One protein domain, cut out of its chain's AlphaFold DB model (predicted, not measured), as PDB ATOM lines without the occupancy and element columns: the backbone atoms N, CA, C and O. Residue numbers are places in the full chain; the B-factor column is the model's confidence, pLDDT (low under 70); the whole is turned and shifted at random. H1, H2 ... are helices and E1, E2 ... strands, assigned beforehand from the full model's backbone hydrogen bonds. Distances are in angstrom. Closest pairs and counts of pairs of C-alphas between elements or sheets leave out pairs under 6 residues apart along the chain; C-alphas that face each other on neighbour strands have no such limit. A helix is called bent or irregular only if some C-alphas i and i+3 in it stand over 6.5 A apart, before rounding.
ATOM      1  N   GLY A   7     152.552 178.316 174.025       85.69
ATOM      2  CA  GLY A   7     152.070 177.391 175.052       85.69
ATOM      3  C   GLY A   7     151.646 176.020 174.511       85.69
ATOM      4  O   GLY A   7     151.967 175.003 175.117       85.69
ATOM      5  N   SER A   8     150.999 175.958 173.343       82.69
ATOM      6  CA  SER A   8     150.619 174.678 172.729       82.69
ATOM      7  C   SER A   8     151.831 173.908 172.201       82.69
ATOM      8  O   SER A   8     151.841 172.682 172.269       82.69
ATOM      9  N   ALA A   9     152.873 174.605 171.735       84.06
ATOM     10  CA  ALA A   9     154.123 173.971 171.318       84.06
ATOM     11  C   ALA A   9     154.872 173.358 172.504       84.06
ATOM     12  O   ALA A   9     155.314 172.215 172.425       84.06
ATOM     13  N   VAL A  10     154.956 174.093 173.617       89.75
ATOM     14  CA  VAL A  10     155.565 173.596 174.858       89.75
ATOM     15  C   VAL A  10     154.797 172.385 175.385       89.75
ATOM     16  O   VAL A  10     155.409 171.370 175.706       89.75
ATOM     17  N   PHE A  11     153.463 172.449 175.406       88.88
ATOM     18  CA  PHE A  11     152.623 171.319 175.805       88.88
ATOM     19  C   PHE A  11     152.890 170.071 174.951       88.88
ATOM     20  O   PHE A  11     153.132 168.994 175.491       88.88
ATOM     21  N   LEU A  12     152.914 170.224 173.624       87.94
ATOM     22  CA  LEU A  12     153.183 169.127 172.695       87.94
ATOM     23  C   LEU A  12     154.583 168.528 172.905       87.94
ATOM     24  O   LEU A  12     154.747 167.312 172.843       87.94
ATOM     25  N   ALA A  13     155.587 169.368 173.175       88.62
ATOM     26  CA  ALA A  13     156.952 168.925 173.442       88.62
ATOM     27  C   ALA A  13     157.037 168.097 174.733       88.62
ATOM     28  O   ALA A  13     157.599 167.004 174.720       88.62
ATOM     29  N   VAL A  14     156.427 168.571 175.824       91.75
ATOM     30  CA  VAL A  14     156.383 167.840 177.103       91.75
ATOM     31  C   VAL A  14     155.636 166.515 176.947       91.75
ATOM     32  O   VAL A  14     156.132 165.478 177.386       91.75
ATOM     33  N   LEU A  15     154.488 166.528 176.264       89.88
ATOM     34  CA  LEU A  15     153.709 165.321 175.992       89.88
ATOM     35  C   LEU A  15     154.503 164.315 175.146       89.88
ATOM     36  O   LEU A  15     154.467 163.120 175.420       89.88
ATOM     37  N   SER A  16     155.273 164.796 174.167       89.75
ATOM     38  CA  SER A  16     156.131 163.949 173.330       89.75
ATOM     39  C   SER A  16     157.259 163.306 174.127       89.75
ATOM     40  O   SER A  16     157.510 162.115 173.969       89.75
ATOM     41  N   ILE A  17     157.913 164.057 175.018       91.81
ATOM     42  CA  ILE A  17     158.943 163.508 175.912       91.81
ATOM     43  C   ILE A  17     158.337 162.423 176.805       91.81
ATOM     44  O   ILE A  17     158.896 161.334 176.916       91.81
ATOM     45  N   PHE A  18     157.173 162.687 177.397       91.62
ATOM     46  CA  PHE A  18     156.486 161.706 178.232       91.62
ATOM     47  C   PHE A  18     156.102 160.446 177.444       91.62
ATOM     48  O   PHE A  18     156.367 159.337 177.898       91.62
ATOM     49  N   ALA A  19     155.563 160.602 176.233       89.31
ATOM     50  CA  ALA A  19     155.245 159.485 175.350       89.31
ATOM     51  C   ALA A  19     156.490 158.674 174.961       89.31
ATOM     52  O   ALA A  19     156.410 157.453 174.892       89.31
ATOM     53  N   LEU A  20     157.648 159.311 174.756       89.44
ATOM     54  CA  LEU A  20     158.903 158.597 174.497       89.44
ATOM     55  C   LEU A  20     159.314 157.729 175.692       89.44
ATOM     56  O   LEU A  20     159.641 156.559 175.504       89.44
ATOM     57  N   PHE A  21     159.252 158.266 176.914       90.94
ATOM     58  CA  PHE A  21     159.522 157.485 178.126       90.94
ATOM     59  C   PHE A  21     158.522 156.339 178.307       90.94
ATOM     60  O   PHE A  21     158.922 155.215 178.604       90.94
ATOM     61  N   ALA A  22     157.234 156.607 178.093       88.19
ATOM     62  CA  ALA A  22     156.171 155.622 178.226       88.19
ATOM     63  C   ALA A  22     156.300 154.501 177.175       88.19
ATOM     64  O   ALA A  22     156.256 153.320 177.508       88.19
ATOM     65  N   GLY A  23     156.589 154.863 175.922       83.81
ATOM     66  CA  GLY A  23     156.873 153.922 174.840       83.81
ATOM     67  C   GLY A  23     158.120 153.078 175.101       83.81
ATOM     68  O   GLY A  23     158.102 151.869 174.883       83.81
ATOM     69  N   PHE A  24     159.189 153.681 175.629       85.81
ATOM     70  CA  PHE A  24     160.386 152.946 176.036       85.81
ATOM     71  C   PHE A  24     160.076 151.929 177.142       85.81
ATOM     72  O   PHE A  24     160.476 150.768 177.049       85.81
ATOM     73  N   PHE A  25     159.304 152.330 178.155       84.81
ATOM     74  CA  PHE A  25     158.884 151.438 179.234       84.81
ATOM     75  C   PHE A  25     157.993 150.292 178.734       84.81
ATOM     76  O   PHE A  25     158.208 149.142 179.121       84.81
ATOM     77  N   LEU A  26     157.050 150.580 177.830       83.19
ATOM     78  CA  LEU A  26     156.211 149.575 177.172       83.19
ATOM     79  C   LEU A  26     157.046 148.514 176.455       83.19
ATOM     80  O   LEU A  26     156.743 147.332 176.565       83.19
ATOM     81  N   VAL A  27     158.099 148.906 175.734       83.31
ATOM     82  CA  VAL A  27     158.977 147.947 175.043       83.31
ATOM     83  C   VAL A  27     159.785 147.105 176.031       83.31
ATOM     84  O   VAL A  27     159.938 145.907 175.821       83.31
ATOM     85  N   LEU A  28     160.285 147.701 177.118       81.44
ATOM     86  CA  LEU A  28     161.077 146.974 178.118       81.44
ATOM     87  C   LEU A  28     160.261 145.957 178.912       81.44
ATOM     88  O   LEU A  28     160.759 144.895 179.277       81.44
ATOM     89  N   THR A  29     159.028 146.316 179.242       78.06
ATOM     90  CA  THR A  29     158.192 145.521 180.142       78.06
ATOM     91  C   THR A  29     157.208 144.643 179.391       78.06
ATOM     92  O   THR A  29     156.712 143.648 179.925       78.06
ATOM     93  N   GLY A  30     156.867 145.038 178.173       67.56
ATOM     94  CA  GLY A  30     155.804 144.474 177.376       67.56
ATOM     95  C   GLY A  30     156.238 143.254 176.581       67.56
ATOM     96  O   GLY A  30     156.963 143.362 175.597       67.56
ATOM     97  N   GLY A  31     155.756 142.089 177.012       68.25
ATOM     98  CA  GLY A  31     155.841 140.840 176.258       68.25
ATOM     99  C   GLY A  31     154.681 140.673 175.271       68.25
ATOM    100  O   GLY A  31     153.704 141.421 175.291       68.25
ATOM    101  N   GLY A  32     154.780 139.668 174.405       70.69
ATOM    102  CA  GLY A  32     153.714 139.309 173.473       70.69
ATOM    103  C   GLY A  32     154.173 138.292 172.440       70.69
ATOM    104  O   GLY A  32     155.232 138.458 171.837       70.69
ATOM    105  N   ASP A  33     153.366 137.257 172.223       74.06
ATOM    106  CA  ASP A  33     153.579 136.322 171.122       74.06
ATOM    107  C   ASP A  33     153.093 136.958 169.819       74.06
ATOM    108  O   ASP A  33     151.893 137.099 169.565       74.06
ATOM    109  N   VAL A  34     154.040 137.339 168.965       79.12
ATOM    110  CA  VAL A  34     153.731 137.980 167.688       79.12
ATOM    111  C   VAL A  34     153.283 136.925 166.686       79.12
ATOM    112  O   VAL A  34     154.089 136.222 166.077       79.12
ATOM    113  N   ARG A  35     151.971 136.838 166.470       85.38
ATOM    114  CA  ARG A  35     151.389 136.032 165.392       85.38
ATOM    115  C   ARG A  35     151.047 136.932 164.214       85.38
ATOM    116  O   ARG A  35     150.228 137.841 164.343       85.38
ATOM    117  N   LEU A  36     151.641 136.651 163.053       87.44
ATOM    118  CA  LEU A  36     151.441 137.444 161.835       87.44
ATOM    119  C   LEU A  36     149.952 137.640 161.472       87.44
ATOM    120  O   LEU A  36     149.578 138.779 161.200       87.44
ATOM    121  N   PRO A  37     149.071 136.615 161.533       89.50
ATOM    122  CA  PRO A  37     147.650 136.805 161.224       89.50
ATOM    123  C   PRO A  37     146.950 137.768 162.189       89.50
ATOM    124  O   PRO A  37     146.170 138.613 161.760       89.50
ATOM    125  N   THR A  38     147.261 137.675 163.485       84.56
ATOM    126  CA  THR A  38     146.719 138.556 164.527       84.56
ATOM    127  C   THR A  38     147.174 139.995 164.306       84.56
ATOM    128  O   THR A  38     146.364 140.914 164.362       84.56
ATOM    129  N   LEU A  39     148.451 140.193 163.977       90.56
ATOM    130  CA  LEU A  39     149.011 141.506 163.664       90.56
ATOM    131  C   LEU A  39     148.339 142.138 162.438       90.56
ATOM    132  O   LEU A  39     147.927 143.293 162.509       90.56
ATOM    133  N   VAL A  40     148.183 141.388 161.341       91.56
ATOM    134  CA  VAL A  40     147.524 141.886 160.119       91.56
ATOM    135  C   VAL A  40     146.059 142.230 160.385       91.56
ATOM    136  O   VAL A  40     145.603 143.294 159.973       91.56
ATOM    137  N   LEU A  41     145.331 141.369 161.102       92.88
ATOM    138  CA  LEU A  41     143.933 141.607 161.458       92.88
ATOM    139  C   LEU A  41     143.769 142.909 162.252       92.88
ATOM    140  O   LEU A  41     142.966 143.759 161.873       92.88
ATOM    141  N   TRP A  42     144.539 143.080 163.327       94.38
ATOM    142  CA  TRP A  42     144.444 144.272 164.167       94.38
ATOM    143  C   TRP A  42     144.897 145.535 163.445       94.38
ATOM    144  O   TRP A  42     144.235 146.562 163.573       94.38
ATOM    145  N   ALA A  43     145.943 145.456 162.621       92.38
ATOM    146  CA  ALA A  43     146.365 146.573 161.784       92.38
ATOM    147  C   ALA A  43     145.239 147.026 160.840       92.38
ATOM    148  O   ALA A  43     144.952 148.219 160.767       92.38
ATOM    149  N   LEU A  44     144.556 146.092 160.168       92.00
ATOM    150  CA  LEU A  44     143.415 146.411 159.303       92.00
ATOM    151  C   LEU A  44     142.251 147.018 160.092       92.00
ATOM    152  O   LEU A  44     141.695 148.030 159.669       92.00
ATOM    153  N   LEU A  45     141.907 146.441 161.247       91.62
ATOM    154  CA  LEU A  45     140.855 146.979 162.111       91.62
ATOM    155  C   LEU A  45     141.184 148.394 162.588       91.62
ATOM    156  O   LEU A  45     140.292 149.232 162.593       91.62
ATOM    157  N   GLY A  46     142.447 148.673 162.930       90.06
ATOM    158  CA  GLY A  46     142.894 149.998 163.358       90.06
ATOM    159  C   GLY A  46     142.791 151.034 162.242       90.06
ATOM    160  O   GLY A  46     142.355 152.160 162.467       90.06
ATOM    161  N   VAL A  47     143.142 150.655 161.012       89.25
ATOM    162  CA  VAL A  47     142.984 151.527 159.837       89.25
ATOM    163  C   VAL A  47     141.512 151.819 159.562       89.25
ATOM    164  O   VAL A  47     141.141 152.968 159.314       89.25
ATOM    165  N   VAL A  48     140.662 150.792 159.620       88.12
ATOM    166  CA  VAL A  48     139.220 150.930 159.395       88.12
ATOM    167  C   VAL A  48     138.577 151.772 160.493       88.12
ATOM    168  O   VAL A  48     137.817 152.678 160.172       88.12
ATOM    169  N   SER A  49     138.890 151.531 161.769       88.00
ATOM    170  CA  SER A  49     138.324 152.292 162.888       88.00
ATOM    171  C   SER A  49     138.702 153.767 162.826       88.00
ATOM    172  O   SER A  49     137.845 154.623 163.031       88.00
ATOM    173  N   GLU A  50     139.952 154.064 162.469       82.69
ATOM    174  CA  GLU A  50     140.428 155.443 162.368       82.69
ATOM    175  C   GLU A  50     139.776 156.157 161.183       82.69
ATOM    176  O   GLU A  50     139.346 157.302 161.304       82.69
ATOM    177  N   SER A  51     139.589 155.449 160.066       80.12
ATOM    178  CA  SER A  51     138.899 155.975 158.880       80.12
ATOM    179  C   SER A  51     137.384 156.133 159.086       80.12
ATOM    180  O   SER A  51     136.760 156.987 158.461       80.12
ATOM    181  N   LEU A  52     136.780 155.325 159.965       76.94
ATOM    182  CA  LEU A  52     135.357 155.381 160.326       76.94
ATOM    183  C   LEU A  52     135.055 156.349 161.471       76.94
ATOM    184  O   LEU A  52     133.895 156.452 161.881       76.94
ATOM    185  N   SER A  53     136.061 157.041 162.008       67.88
ATOM    186  CA  SER A  53     135.854 158.014 163.075       67.88
ATOM    187  C   SER A  53     134.786 159.033 162.646       67.88
ATOM    188  O   SER A  53     134.926 159.784 161.676       67.88
ATOM    189  N   VAL A  54     133.639 159.007 163.331       56.88
ATOM    190  CA  VAL A  54     132.480 159.823 162.956       56.88
ATOM    191  C   VAL A  54     132.753 161.254 163.388       56.88
ATOM    192  O   VAL A  54     132.685 161.598 164.568       56.88
ATOM    193  N   HIS A  55     133.067 162.102 162.414       57.09
ATOM    194  CA  HIS A  55     133.302 163.513 162.656       57.09
ATOM    195  C   HIS A  55     131.963 164.247 162.755       57.09
ATOM    196  O   HIS A  55     131.295 164.486 161.750       57.09
ATOM    197  N   ASN A  56     131.557 164.632 163.969       43.88
ATOM    198  CA  ASN A  56     130.410 165.522 164.131       43.88
ATOM    199  C   ASN A  56     130.739 166.893 163.513       43.88
ATOM    200  O   ASN A  56     131.786 167.483 163.790       43.88
ATOM    201  N   SER A  57     129.819 167.431 162.708       48.34
ATOM    202  CA  SER A  57     129.965 168.710 161.999       48.34
ATOM    203  C   SER A  57     130.175 169.915 162.925       48.34
ATOM    204  O   SER A  57     130.601 170.975 162.471       48.34
ATOM    205  N   ARG A  58     129.914 169.757 164.231       50.75
ATOM    206  CA  ARG A  58     130.051 170.801 165.260       50.75
ATOM    207  C   ARG A  58     131.341 170.731 166.090       50.75
ATOM    208  O   ARG A  58     131.506 171.523 167.010       50.75
ATOM    209  N   GLY A  59     132.273 169.843 165.736       48.62
ATOM    210  CA  GLY A  59     133.694 170.012 166.053       48.62
ATOM    211  C   GLY A  59     134.146 169.788 167.498       48.62
ATOM    212  O   GLY A  59     135.275 170.149 167.800       48.62
ATOM    213  N   ASN A  60     133.339 169.195 168.378       50.44
ATOM    214  CA  ASN A  60     133.804 168.795 169.707       50.44
ATOM    215  C   ASN A  60     133.165 167.465 170.116       50.44
ATOM    216  O   ASN A  60     131.946 167.323 170.060       50.44
ATOM    217  N   ILE A  61     134.016 166.548 170.583       47.25
ATOM    218  CA  ILE A  61     133.790 165.138 170.946       47.25
ATOM    219  C   ILE A  61     133.968 164.174 169.763       47.25
ATOM    220  O   ILE A  61     133.085 163.995 168.927       47.25
ATOM    221  N   TYR A  62     135.129 163.515 169.760       57.38
ATOM    222  CA  TYR A  62     135.446 162.364 168.924       57.38
ATOM    223  C   TYR A  62     135.509 161.135 169.827       57.38
ATOM    224  O   TYR A  62     136.391 161.037 170.674       57.38
ATOM    225  N   ILE A  63     134.560 160.214 169.667       56.56
ATOM    226  CA  ILE A  63     134.710 158.853 170.189       56.56
ATOM    227  C   ILE A  63     135.558 158.125 169.148       56.56
ATOM    228  O   ILE A  63     135.045 157.753 168.092       56.56
ATOM    229  N   SER A  64     136.860 157.989 169.403       66.69
ATOM    230  CA  SER A  64     137.728 157.198 168.532       66.69
ATOM    231  C   SER A  64     137.601 155.729 168.911       66.69
ATOM    232  O   SER A  64     138.058 155.290 169.964       66.69
ATOM    233  N   THR A  65     136.966 154.945 168.042       83.06
ATOM    234  CA  THR A  65     136.929 153.483 168.181       83.06
ATOM    235  C   THR A  65     138.319 152.865 168.011       83.06
ATOM    236  O   THR A  65     138.546 151.752 168.481       83.06
ATOM    237  N   THR A  66     139.270 153.594 167.420       87.62
ATOM    238  CA  THR A  66     140.662 153.166 167.234       87.62
ATOM    239  C   THR A  66     141.381 152.913 168.541       87.62
ATOM    240  O   THR A  66     142.159 151.972 168.623       87.62
ATOM    241  N   GLU A  67     141.095 153.683 169.589       86.38
ATOM    242  CA  GLU A  67     141.707 153.458 170.901       86.38
ATOM    243  C   GLU A  67     141.311 152.090 171.461       86.38
ATOM    244  O   GLU A  67     142.172 151.310 171.864       86.38
ATOM    245  N   ALA A  68     140.024 151.739 171.380       88.38
ATOM    246  CA  ALA A  68     139.544 150.421 171.789       88.38
ATOM    247  C   ALA A  68     140.176 149.292 170.956       88.38
ATOM    248  O   ALA A  68     140.540 148.250 171.504       88.38
ATOM    249  N   VAL A  69     140.356 149.508 169.648       91.56
ATOM    250  CA  VAL A  69     141.021 148.545 168.755       91.56
ATOM    251  C   VAL A  69     142.498 148.381 169.117       91.56
ATOM    252  O   VAL A  69     142.973 147.254 169.220       91.56
ATOM    253  N   VAL A  70     143.219 149.473 169.372       91.44
ATOM    254  CA  VAL A  70     144.626 149.456 169.803       91.44
ATOM    255  C   VAL A  70     144.783 148.731 171.141       91.44
ATOM    256  O   VAL A  70     145.706 147.931 171.302       91.44
ATOM    257  N   PHE A  71     143.871 148.951 172.089       89.81
ATOM    258  CA  PHE A  71     143.897 148.256 173.377       89.81
ATOM    259  C   PHE A  71     143.591 146.764 173.224       89.81
ATOM    260  O   PHE A  71     144.289 145.939 173.810       89.81
ATOM    261  N   GLY A  72     142.619 146.393 172.384       88.44
ATOM    262  CA  GLY A  72     142.349 144.991 172.048       88.44
ATOM    263  C   GLY A  72     143.538 144.305 171.365       88.44
ATOM    264  O   GLY A  72     143.896 143.177 171.719       88.44
ATOM    265  N   ALA A  73     144.205 145.009 170.450       91.25
ATOM    266  CA  ALA A  73     145.420 144.555 169.779       91.25
ATOM    267  C   ALA A  73     146.554 144.283 170.776       91.25
ATOM    268  O   ALA A  73     147.221 143.251 170.694       91.25
ATOM    269  N   TYR A  74     146.728 145.172 171.755       90.44
ATOM    270  CA  TYR A  74     147.695 144.996 172.832       90.44
ATOM    271  C   TYR A  74     147.345 143.835 173.767       90.44
ATOM    272  O   TYR A  74     148.205 143.011 174.055       90.44
ATOM    273  N   ILE A  75     146.092 143.711 174.205       86.94
ATOM    274  CA  ILE A  75     145.686 142.633 175.123       86.94
ATOM    275  C   ILE A  75     145.861 141.254 174.469       86.94
ATOM    276  O   ILE A  75     146.246 140.294 175.131       86.94
ATOM    277  N   THR A  76     145.583 141.139 173.167       86.56
ATOM    278  CA  THR A  76     145.595 139.846 172.462       86.56
ATOM    279  C   THR A  76     146.943 139.477 171.841       86.56
ATOM    280  O   THR A  76     147.273 138.295 171.798       86.56
ATOM    281  N   GLY A  77     147.706 140.451 171.335       83.44
ATOM    282  CA  GLY A  77     148.989 140.233 170.651       83.44
ATOM    283  C   GLY A  77     150.200 140.856 171.353       83.44
ATOM    284  O   GLY A  77     151.327 140.741 170.872       83.44
ATOM    285  N   GLY A  78     149.988 141.519 172.487       86.25
ATOM    286  CA  GLY A  78     151.019 142.218 173.245       86.25
ATOM    287  C   GLY A  78     151.472 143.532 172.609       86.25
ATOM    288  O   GLY A  78     150.882 144.067 171.663       86.25
ATOM    289  N   THR A  79     152.570 144.061 173.140       89.12
ATOM    290  CA  THR A  79     153.085 145.400 172.817       89.12
ATOM    291  C   THR A  79     153.365 145.607 171.339       89.12
ATOM    292  O   THR A  79     152.988 146.637 170.785       89.12
ATOM    293  N   VAL A  80     153.992 144.633 170.676       89.69
ATOM    294  CA  VAL A  80     154.343 144.748 169.253       89.69
ATOM    295  C   VAL A  80     153.084 144.884 168.400       89.69
ATOM    296  O   VAL A  80     153.019 145.760 167.543       89.69
ATOM    297  N   THR A  81     152.058 144.071 168.657       90.69
ATOM    298  CA  THR A  81     150.793 144.137 167.917       90.69
ATOM    299  C   THR A  81     150.058 145.454 168.167       90.69
ATOM    300  O   THR A  81     149.573 146.060 167.210       90.69
ATOM    301  N   GLY A  82     150.042 145.953 169.407       90.94
ATOM    302  CA  GLY A  82     149.498 147.277 169.729       90.94
ATOM    303  C   GLY A  82     150.221 148.409 168.990       90.94
ATOM    304  O   GLY A  82     149.585 149.207 168.303       90.94
ATOM    305  N   LEU A  83     151.557 148.442 169.048       91.06
ATOM    306  CA  LEU A  83     152.374 149.464 168.384       91.06
ATOM    307  C   LEU A  83     152.238 149.424 166.859       91.06
ATOM    308  O   LEU A  83     152.100 150.470 166.230       91.06
ATOM    309  N   VAL A  84     152.231 148.235 166.253       91.88
ATOM    310  CA  VAL A  84     152.020 148.096 164.805       91.88
ATOM    311  C   VAL A  84     150.627 148.573 164.408       91.88
ATOM    312  O   VAL A  84     150.488 149.233 163.381       91.88
ATOM    313  N   THR A  85     149.613 148.312 165.232       92.56
ATOM    314  CA  THR A  85     148.246 148.798 164.995       92.56
ATOM    315  C   THR A  85     148.170 150.326 165.075       92.56
ATOM    316  O   THR A  85     147.547 150.948 164.215       92.56
ATOM    317  N   ILE A  86     148.865 150.953 166.033       91.31
ATOM    318  CA  ILE A  86     149.012 152.420 166.103       91.31
ATOM    319  C   ILE A  86     149.701 152.944 164.838       91.31
ATOM    320  O   ILE A  86     149.194 153.847 164.181       91.31
ATOM    321  N   CYS A  87     150.834 152.364 164.443       89.81
ATOM    322  CA  CYS A  87     151.547 152.795 163.242       89.81
ATOM    323  C   CYS A  87     150.685 152.654 161.982       89.81
ATOM    324  O   CYS A  87     150.632 153.576 161.174       89.81
ATOM    325  N   ALA A  88     149.988 151.528 161.815       89.56
ATOM    326  CA  ALA A  88     149.123 151.287 160.668       89.56
ATOM    327  C   ALA A  88     147.952 152.277 160.626       89.56
ATOM    328  O   ALA A  88     147.736 152.905 159.591       89.56
ATOM    329  N   SER A  89     147.244 152.456 161.747       87.69
ATOM    330  CA  SER A  89     146.120 153.398 161.852       87.69
ATOM    331  C   SER A  89     146.550 154.836 161.580       87.69
ATOM    332  O   SER A  89     145.880 155.523 160.821       87.69
ATOM    333  N   LEU A  90     147.705 155.272 162.087       84.25
ATOM    334  CA  LEU A  90     148.242 156.597 161.782       84.25
ATOM    335  C   LEU A  90     148.620 156.738 160.298       84.25
ATOM    336  O   LEU A  90     148.262 157.726 159.670       84.25
ATOM    337  N   LEU A  91     149.353 155.775 159.727       83.06
ATOM    338  CA  LEU A  91     149.914 155.883 158.371       83.06
ATOM    339  C   LEU A  91     148.869 155.755 157.259       83.06
ATOM    340  O   LEU A  91     148.996 156.414 156.224       83.06
ATOM    341  N   LEU A  92     147.884 154.878 157.449       76.19
ATOM    342  CA  LEU A  92     146.972 154.436 156.395       76.19
ATOM    343  C   LEU A  92     145.533 154.922 156.596       76.19
ATOM    344  O   LEU A  92     144.669 154.510 155.820       76.19
ATOM    345  N   TRP A  93     145.249 155.780 157.587       73.56
ATOM    346  CA  TRP A  93     143.906 156.348 157.698       73.56
ATOM    347  C   TRP A  93     143.542 157.127 156.437       73.56
ATOM    348  O   TRP A  93     144.381 157.785 155.807       73.56
ATOM    349  N   VAL A  94     142.251 157.114 156.121       68.94
ATOM    350  CA  VAL A  94     141.667 157.961 155.086       68.94
ATOM    351  C   VAL A  94     140.508 158.729 155.708       68.94
ATOM    352  O   VAL A  94     139.462 158.161 156.001       68.94
ATOM    353  N   GLU A  95     140.685 160.037 155.901       68.88
ATOM    354  CA  GLU A  95     139.598 160.930 156.314       68.88
ATOM    355  C   GLU A  95     138.985 161.555 155.054       68.88
ATOM    356  O   GLU A  95     139.687 162.172 154.246       68.88
ATOM    357  N   ILE A  96     137.669 161.417 154.878       64.75
ATOM    358  CA  ILE A  96     136.927 162.137 153.838       64.75
ATOM    359  C   ILE A  96     136.310 163.370 154.489       64.75
ATOM    360  O   ILE A  96     135.270 163.290 155.140       64.75
ATOM    361  N   ARG A  97     136.942 164.530 154.292       65.12
ATOM    362  CA  ARG A  97     136.432 165.813 154.788       65.12
ATOM    363  C   ARG A  97     136.197 166.756 153.621       65.12
ATOM    364  O   ARG A  97     137.096 166.976 152.810       65.12
ATOM    365  N   ASP A  98     134.980 167.282 153.516       65.94
ATOM    366  CA  ASP A  98     134.573 168.201 152.443       65.94
ATOM    367  C   ASP A  98     134.823 167.633 151.024       65.94
ATOM    368  O   ASP A  98     135.206 168.355 150.104       65.94
ATOM    369  N   GLY A  99     134.670 166.312 150.853       62.75
ATOM    370  CA  GLY A  99     134.902 165.613 149.580       62.75
ATOM    371  C   GLY A  99     136.376 165.427 149.192       62.75
ATOM    372  O   GLY A  99     136.656 164.951 148.094       62.75
ATOM    373  N   LYS A 100     137.328 165.781 150.066       60.19
ATOM    374  CA  LYS A 100     138.768 165.572 149.850       60.19
ATOM    375  C   LYS A 100     139.285 164.438 150.730       60.19
ATOM    376  O   LYS A 100     139.021 164.423 151.931       60.19
ATOM    377  N   MET A 101     140.054 163.529 150.132       62.75
ATOM    378  CA  MET A 101     140.803 162.508 150.870       62.75
ATOM    379  C   MET A 101     141.988 163.156 151.591       62.75
ATOM    380  O   MET A 101     142.779 163.873 150.972       62.75
ATOM    381  N   ARG A 102     142.094 162.916 152.899       64.94
ATOM    382  CA  ARG A 102     143.243 163.296 153.722       64.94
ATOM    383  C   ARG A 102     143.926 162.056 154.278       64.94
ATOM    384  O   ARG A 102     143.297 161.225 154.924       64.94
ATOM    385  N   ASN A 103     145.236 162.019 154.073       68.25
ATOM    386  CA  ASN A 103     146.149 160.975 154.526       68.25
ATOM    387  C   ASN A 103     147.167 161.596 155.505       68.25
ATOM    388  O   ASN A 103     147.278 162.829 155.595       68.25
ATOM    389  N   LEU A 104     147.984 160.773 156.170       66.25
ATOM    390  CA  LEU A 104     149.049 161.235 157.076       66.25
ATOM    391  C   LEU A 104     150.003 162.256 156.424       66.25
ATOM    392  O   LEU A 104     150.372 163.252 157.033       66.25
ATOM    393  N   PHE A 105     150.326 162.077 155.141       66.00
ATOM    394  CA  PHE A 105     151.192 163.001 154.392       66.00
ATOM    395  C   PHE A 105     150.566 164.375 154.117       66.00
ATOM    396  O   PHE A 105     151.261 165.318 153.750       66.00
ATOM    397  N   THR A 106     149.249 164.492 154.274       69.19
ATOM    398  CA  THR A 106     148.498 165.734 154.028       69.19
ATOM    399  C   THR A 106     148.016 166.397 155.314       69.19
ATOM    400  O   THR A 106     147.488 167.510 155.272       69.19
ATOM    401  N   THR A 107     148.183 165.732 156.462       71.06
ATOM    402  CA  THR A 107     147.790 166.281 157.758       71.06
ATOM    403  C   THR A 107     148.928 167.083 158.393       71.06
ATOM    404  O   THR A 107     150.104 166.793 158.183       71.06
ATOM    405  N   PRO A 108     148.614 168.148 159.157       80.00
ATOM    406  CA  PRO A 108     149.643 168.939 159.816       80.00
ATOM    407  C   PRO A 108     150.401 168.085 160.838       80.00
ATOM    408  O   PRO A 108     149.772 167.528 161.735       80.00
ATOM    409  N   PHE A 109     151.737 168.086 160.771       80.75
ATOM    410  CA  PHE A 109     152.628 167.315 161.656       80.75
ATOM    411  C   PHE A 109     152.245 167.375 163.144       80.75
ATOM    412  O   PHE A 109     152.264 166.366 163.838       80.75
ATOM    413  N   ARG A 110     151.822 168.548 163.633       80.06
ATOM    414  CA  ARG A 110     151.377 168.749 165.023       80.06
ATOM    415  C   ARG A 110     150.220 167.838 165.449       80.06
ATOM    416  O   ARG A 110     150.165 167.443 166.603       80.06
ATOM    417  N   LEU A 111     149.290 167.543 164.541       78.44
ATOM    418  CA  LEU A 111     148.107 166.735 164.833       78.44
ATOM    419  C   LEU A 111     148.478 165.253 164.829       78.44
ATOM    420  O   LEU A 111     148.107 164.527 165.740       78.44
ATOM    421  N   THR A 112     149.311 164.843 163.873       81.88
ATOM    422  CA  THR A 112     149.913 163.508 163.842       81.88
ATOM    423  C   THR A 112     150.728 163.226 165.104       81.88
ATOM    424  O   THR A 112     150.582 162.164 165.699       81.88
ATOM    425  N   LEU A 113     151.549 164.188 165.540       84.00
ATOM    426  CA  LEU A 113     152.362 164.073 166.751       84.00
ATOM    427  C   LEU A 113     151.496 164.047 168.019       84.00
ATOM    428  O   LEU A 113     151.762 163.278 168.936       84.00
ATOM    429  N   PHE A 114     150.427 164.842 168.074       85.94
ATOM    430  CA  PHE A 114     149.472 164.769 169.179       85.94
ATOM    431  C   PHE A 114     148.779 163.398 169.242       85.94
ATOM    432  O   PHE A 114     148.761 162.776 170.297       85.94
ATOM    433  N   ASN A 115     148.280 162.884 168.115       83.69
ATOM    434  CA  ASN A 115     147.601 161.588 168.080       83.69
ATOM    435  C   ASN A 115     148.552 160.441 168.446       83.69
ATOM    436  O   ASN A 115     148.198 159.581 169.246       83.69
ATOM    437  N   SER A 116     149.779 160.438 167.915       85.88
ATOM    438  CA  SER A 116     150.755 159.390 168.230       85.88
ATOM    439  C   SER A 116     151.134 159.381 169.709       85.88
ATOM    440  O   SER A 116     151.161 158.323 170.335       85.88
ATOM    441  N   THR A 117     151.372 160.558 170.289       89.19
ATOM    442  CA  THR A 117     151.684 160.682 171.718       89.19
ATOM    443  C   THR A 117     150.498 160.275 172.587       89.19
ATOM    444  O   THR A 117     150.695 159.546 173.556       89.19
ATOM    445  N   HIS A 118     149.272 160.640 172.202       87.94
ATOM    446  CA  HIS A 118     148.051 160.208 172.880       87.94
ATOM    447  C   HIS A 118     147.898 158.681 172.880       87.94
ATOM    448  O   HIS A 118     147.704 158.090 173.941       87.94
ATOM    449  N   PHE A 119     148.072 158.025 171.727       87.44
ATOM    450  CA  PHE A 119     147.990 156.566 171.627       87.44
ATOM    451  C   PHE A 119     149.035 155.858 172.491       87.44
ATOM    452  O   PHE A 119     148.698 154.909 173.194       87.44
ATOM    453  N   ILE A 120     150.291 156.319 172.475       90.12
ATOM    454  CA  ILE A 120     151.365 155.703 173.270       90.12
ATOM    455  C   ILE A 120     151.093 155.857 174.769       90.12
ATOM    456  O   ILE A 120     151.242 154.899 175.531       90.12
ATOM    457  N   VAL A 121     150.666 157.044 175.207       89.81
ATOM    458  CA  VAL A 121     150.335 157.299 176.615       89.81
ATOM    459  C   VAL A 121     149.128 156.475 177.052       89.81
ATOM    460  O   VAL A 121     149.198 155.805 178.080       89.81
ATOM    461  N   GLY A 122     148.053 156.462 176.259       88.50
ATOM    462  CA  GLY A 122     146.864 155.655 176.534       88.50
ATOM    463  C   GLY A 122     147.196 154.169 176.632       88.50
ATOM    464  O   GLY A 122     146.815 153.511 177.598       88.50
ATOM    465  N   LEU A 123     147.996 153.659 175.695       88.69
ATOM    466  CA  LEU A 123     148.462 152.277 175.709       88.69
ATOM    467  C   LEU A 123     149.291 151.953 176.962       88.69
ATOM    468  O   LEU A 123     149.141 150.882 177.540       88.69
ATOM    469  N   SER A 124     150.122 152.893 177.416       88.56
ATOM    470  CA  SER A 124     150.935 152.734 178.630       88.56
ATOM    471  C   SER A 124     150.083 152.694 179.899       88.56
ATOM    472  O   SER A 124     150.352 151.909 180.803       88.56
ATOM    473  N   ILE A 125     149.024 153.508 179.964       88.88
ATOM    474  CA  ILE A 125     148.054 153.461 181.065       88.88
ATOM    475  C   ILE A 125     147.345 152.104 181.075       88.88
ATOM    476  O   ILE A 125     147.216 151.490 182.132       88.88
ATOM    477  N   VAL A 126     146.922 151.612 179.906       88.25
ATOM    478  CA  VAL A 126     146.275 150.300 179.782       88.25
ATOM    479  C   VAL A 126     147.214 149.167 180.193       88.25
ATOM    480  O   VAL A 126     146.777 148.289 180.931       88.25
ATOM    481  N   ASP A 127     148.489 149.196 179.799       86.25
ATOM    482  CA  ASP A 127     149.504 148.225 180.240       86.25
ATOM    483  C   ASP A 127     149.663 148.224 181.769       86.25
ATOM    484  O   ASP A 127     149.601 147.162 182.394       86.25
ATOM    485  N   LEU A 128     149.769 149.401 182.396       86.06
ATOM    486  CA  LEU A 128     149.869 149.521 183.854       86.06
ATOM    487  C   LEU A 128     148.631 148.966 184.565       86.06
ATOM    488  O   LEU A 128     148.763 148.209 185.527       86.06
ATOM    489  N   VAL A 129     147.432 149.315 184.088       86.38
ATOM    490  CA  VAL A 129     146.170 148.808 184.643       86.38
ATOM    491  C   VAL A 129     146.074 147.297 184.457       86.38
ATOM    492  O   VAL A 129     145.744 146.587 185.402       86.38
ATOM    493  N   TYR A 130     146.409 146.789 183.270       82.38
ATOM    494  CA  TYR A 130     146.391 145.363 182.969       82.38
ATOM    495  C   TYR A 130     147.319 144.585 183.906       82.38
ATOM    496  O   TYR A 130     146.887 143.628 184.547       82.38
ATOM    497  N   ARG A 131     148.569 145.035 184.072       80.94
ATOM    498  CA  ARG A 131     149.516 144.425 185.018       80.94
ATOM    499  C   ARG A 131     149.024 144.502 186.451       80.94
ATOM    500  O   ARG A 131     149.111 143.506 187.158       80.94
ATOM    501  N   PHE A 132     148.500 145.651 186.877       83.06
ATOM    502  CA  PHE A 132     147.966 145.816 188.225       83.06
ATOM    503  C   PHE A 132     146.830 144.824 188.499       83.06
ATOM    504  O   PHE A 132     146.840 144.158 189.532       83.06
ATOM    505  N   LEU A 133     145.900 144.659 187.552       81.50
ATOM    506  CA  LEU A 133     144.806 143.690 187.652       81.50
ATOM    507  C   LEU A 133     145.316 142.245 187.692       81.50
ATOM    508  O   LEU A 133     144.845 141.456 188.509       81.50
ATOM    509  N   VAL A 134     146.303 141.901 186.859       74.94
ATOM    510  CA  VAL A 134     146.928 140.569 186.859       74.94
ATOM    511  C   VAL A 134     147.648 140.299 188.184       74.94
ATOM    512  O   VAL A 134     147.452 139.242 188.780       74.94
ATOM    513  N   SER A 135     148.436 141.250 188.689       75.62
ATOM    514  CA  SER A 135     149.132 141.128 189.975       75.62
ATOM    515  C   SER A 135     148.166 141.038 191.155       75.62
ATOM    516  O   SER A 135     148.402 140.252 192.067       75.62
ATOM    517  N   PHE A 136     147.064 141.793 191.131       75.00
ATOM    518  CA  PHE A 136     146.027 141.727 192.161       75.00
ATOM    519  C   PHE A 136     145.283 140.386 192.136       75.00
ATOM    520  O   PHE A 136     145.036 139.796 193.183       75.00
ATOM    521  N   SER A 137     144.993 139.859 190.943       68.88
ATOM    522  CA  SER A 137     144.379 138.538 190.775       68.88
ATOM    523  C   SER A 137     145.309 137.380 191.158       68.88
ATOM    524  O   SER A 137     144.827 136.299 191.478       68.88
ATOM    525  N   GLY A 138     146.630 137.586 191.110       56.00
ATOM    526  CA  GLY A 138     147.653 136.578 191.413       56.00
ATOM    527  C   GLY A 138     147.997 136.422 192.899       56.00
ATOM    528  O   GLY A 138     148.807 135.567 193.251       56.00
ATOM    529  N   GLY A 139     147.389 137.214 193.785       48.22
ATOM    530  CA  GLY A 139     147.494 137.036 195.231       48.22
ATOM    531  C   GLY A 139     146.484 136.007 195.744       48.22
ATOM    532  O   GLY A 139     145.395 136.383 196.157       48.22
ATOM    533  N   ASN A 140     146.882 134.731 195.766       45.44
ATOM    534  CA  ASN A 140     146.303 133.600 196.517       45.44
ATOM    535  C   ASN A 140     145.319 132.606 195.890       45.44
ATOM    536  O   ASN A 140     145.101 131.593 196.548       45.44
ATOM    537  N   HIS A 141     144.827 132.718 194.656       44.41
ATOM    538  CA  HIS A 141     144.105 131.580 194.065       44.41
ATOM    539  C   HIS A 141     144.487 131.361 192.605       44.41
ATOM    540  O   HIS A 141     144.327 132.249 191.775       44.41
ATOM    541  N   GLY A 142     144.954 130.148 192.294       45.88
ATOM    542  CA  GLY A 142     145.085 129.606 190.940       45.88
ATOM    543  C   GLY A 142     143.727 129.409 190.259       45.88
ATOM    544  O   GLY A 142     143.434 128.335 189.749       45.88
ATOM    545  N   CYS A 143     142.884 130.437 190.282       45.53
ATOM    546  CA  CYS A 143     141.621 130.503 189.578       45.53
ATOM    547  C   CYS A 143     141.730 131.624 188.553       45.53
ATOM    548  O   CYS A 143     141.513 132.793 188.852       45.53
ATOM    549  N   ASP A 144     142.145 131.209 187.360       49.53
ATOM    550  CA  ASP A 144     141.758 131.747 186.066       49.53
ATOM    551  C   ASP A 144     141.036 133.104 186.070       49.53
ATOM    552  O   ASP A 144     139.856 133.213 186.399       49.53
TER     553      ASP A 144
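This is residues 7 to 144 of the 169 residues of an uncharacterized protein of Sediminispirochaeta smaragdinae (strain DSM 11293 / JCM 15392 / SEBR 4228) (UniProt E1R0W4). Three helical segments, H2 and the two arms H3a and H3b of one bent helix, pack together as a triangle that makes the core; the long helix H4 packs over the two arms, and H1 packs slantwise on H4, away from H2 and H3a. A small strand hairpin, E1 and E2, lies at one end of the longest axis, while residues 132 to 144, the last part of H4 and the tail after it, stick out at the other, and residues 56 to 61 stick out as a loop. The printed part has 138 residues, with four named helices and two named strands in the order H1, H2, H3, E1, E2, H4, and its class is mostly helix; the sheet has the order E1 - E2 and is antiparallel. The whole is compact, with a radius of gyration of the C-alphas of 16.5 A, and its outline of 57 by 37 by 27 A is only just elongated.

H1 runs from Gly 7, with its C-alpha at (152.070, 177.391, 175.052), to Thr 29, and is 32.8 A long from first to last C-alpha. H2, residues 36 to 51, is 22.6 A long. H3, residues 65 to 92, was assigned as one helix by its hydrogen bonds but is bent: C-alphas 76 and 79 are 9.3 A apart. Its arms are H3a, residues 65 to 76, 16.7 A long, and H3b, residues 79 to 92, 19.7 A long, beginning with C-alpha 79 at (153.085, 145.400, 172.817). The strands E1, residues 95 to 97, and E2, residues 100 to 102, come next. H4, residues 109 to 137, is the longest helix at 41.8 A and ends with C-alpha 137 at (144.379, 138.538, 190.775).

H2, H3a, H3b and H4 form an up and down bundle, in which each runs against the one before it in the chain. H2 and H3a are a helical hairpin and touch at a shallow tilt of 14 degrees, with the closest C-alphas, those of Ser 49 and Thr 66, 5.0 A apart. H3b touches H2 at a steep tilt of 42 degrees, running the same way, and the closest C-alphas are those of Val 47 and Ser 89 at 4.2 A. The arms H3a and H3b touch at a shallow tilt of 29 degrees, opposite ways, with the C-alphas of Tyr 74 and Gly 82 the closest at 4.3 A. With residues 119 to 126 alone H4 touches H3a at a steep tilt of 43 degrees; the closest C-alphas are those of Phe 71 and Leu 123, 6.5 A. With residues 112 to 123 alone it touches H3b at a shallow tilt of 23 degrees, the C-alphas of Ile 86 and Phe 119 being closest at 7.0 A. H1 touches H4 at a steep tilt of 41 degrees, the same way, with the closest C-alphas, those of Ala 19 and Thr 117, 5.2 A apart. H1 is close to H3b but not clearly touching it, and is apart from H2 and H3a; H2 and H4 are apart too. E1 and E2 are an antiparallel hairpin at 145 degrees, with N 95 and O 102 at 3.0 A and N 102 and O 95 at 2.9 A, within hydrogen-bond range. In H1, H2, H3a, H3b and H4 every O i to N i+4 pair is within hydrogen-bond range.

The C-alphas farthest apart, those of Gly 99 and Asn 140, are 57.9 A apart. Residues 56 to 61 and 132 to 144, of which 132 to 137 belong to H4, stand free; the body without them spans 42 by 38 by 22 A. The printed part has no cut. The link from H2 to H3, residues 52 to 64, is long, while those from H3 to E1 and from E1 to E2 are tight. The mean pLDDT of the printed part of this model is 79.1, and it is under 70 at residues 30 to 31, 53 to 64, 94 to 106 and 137 to 144.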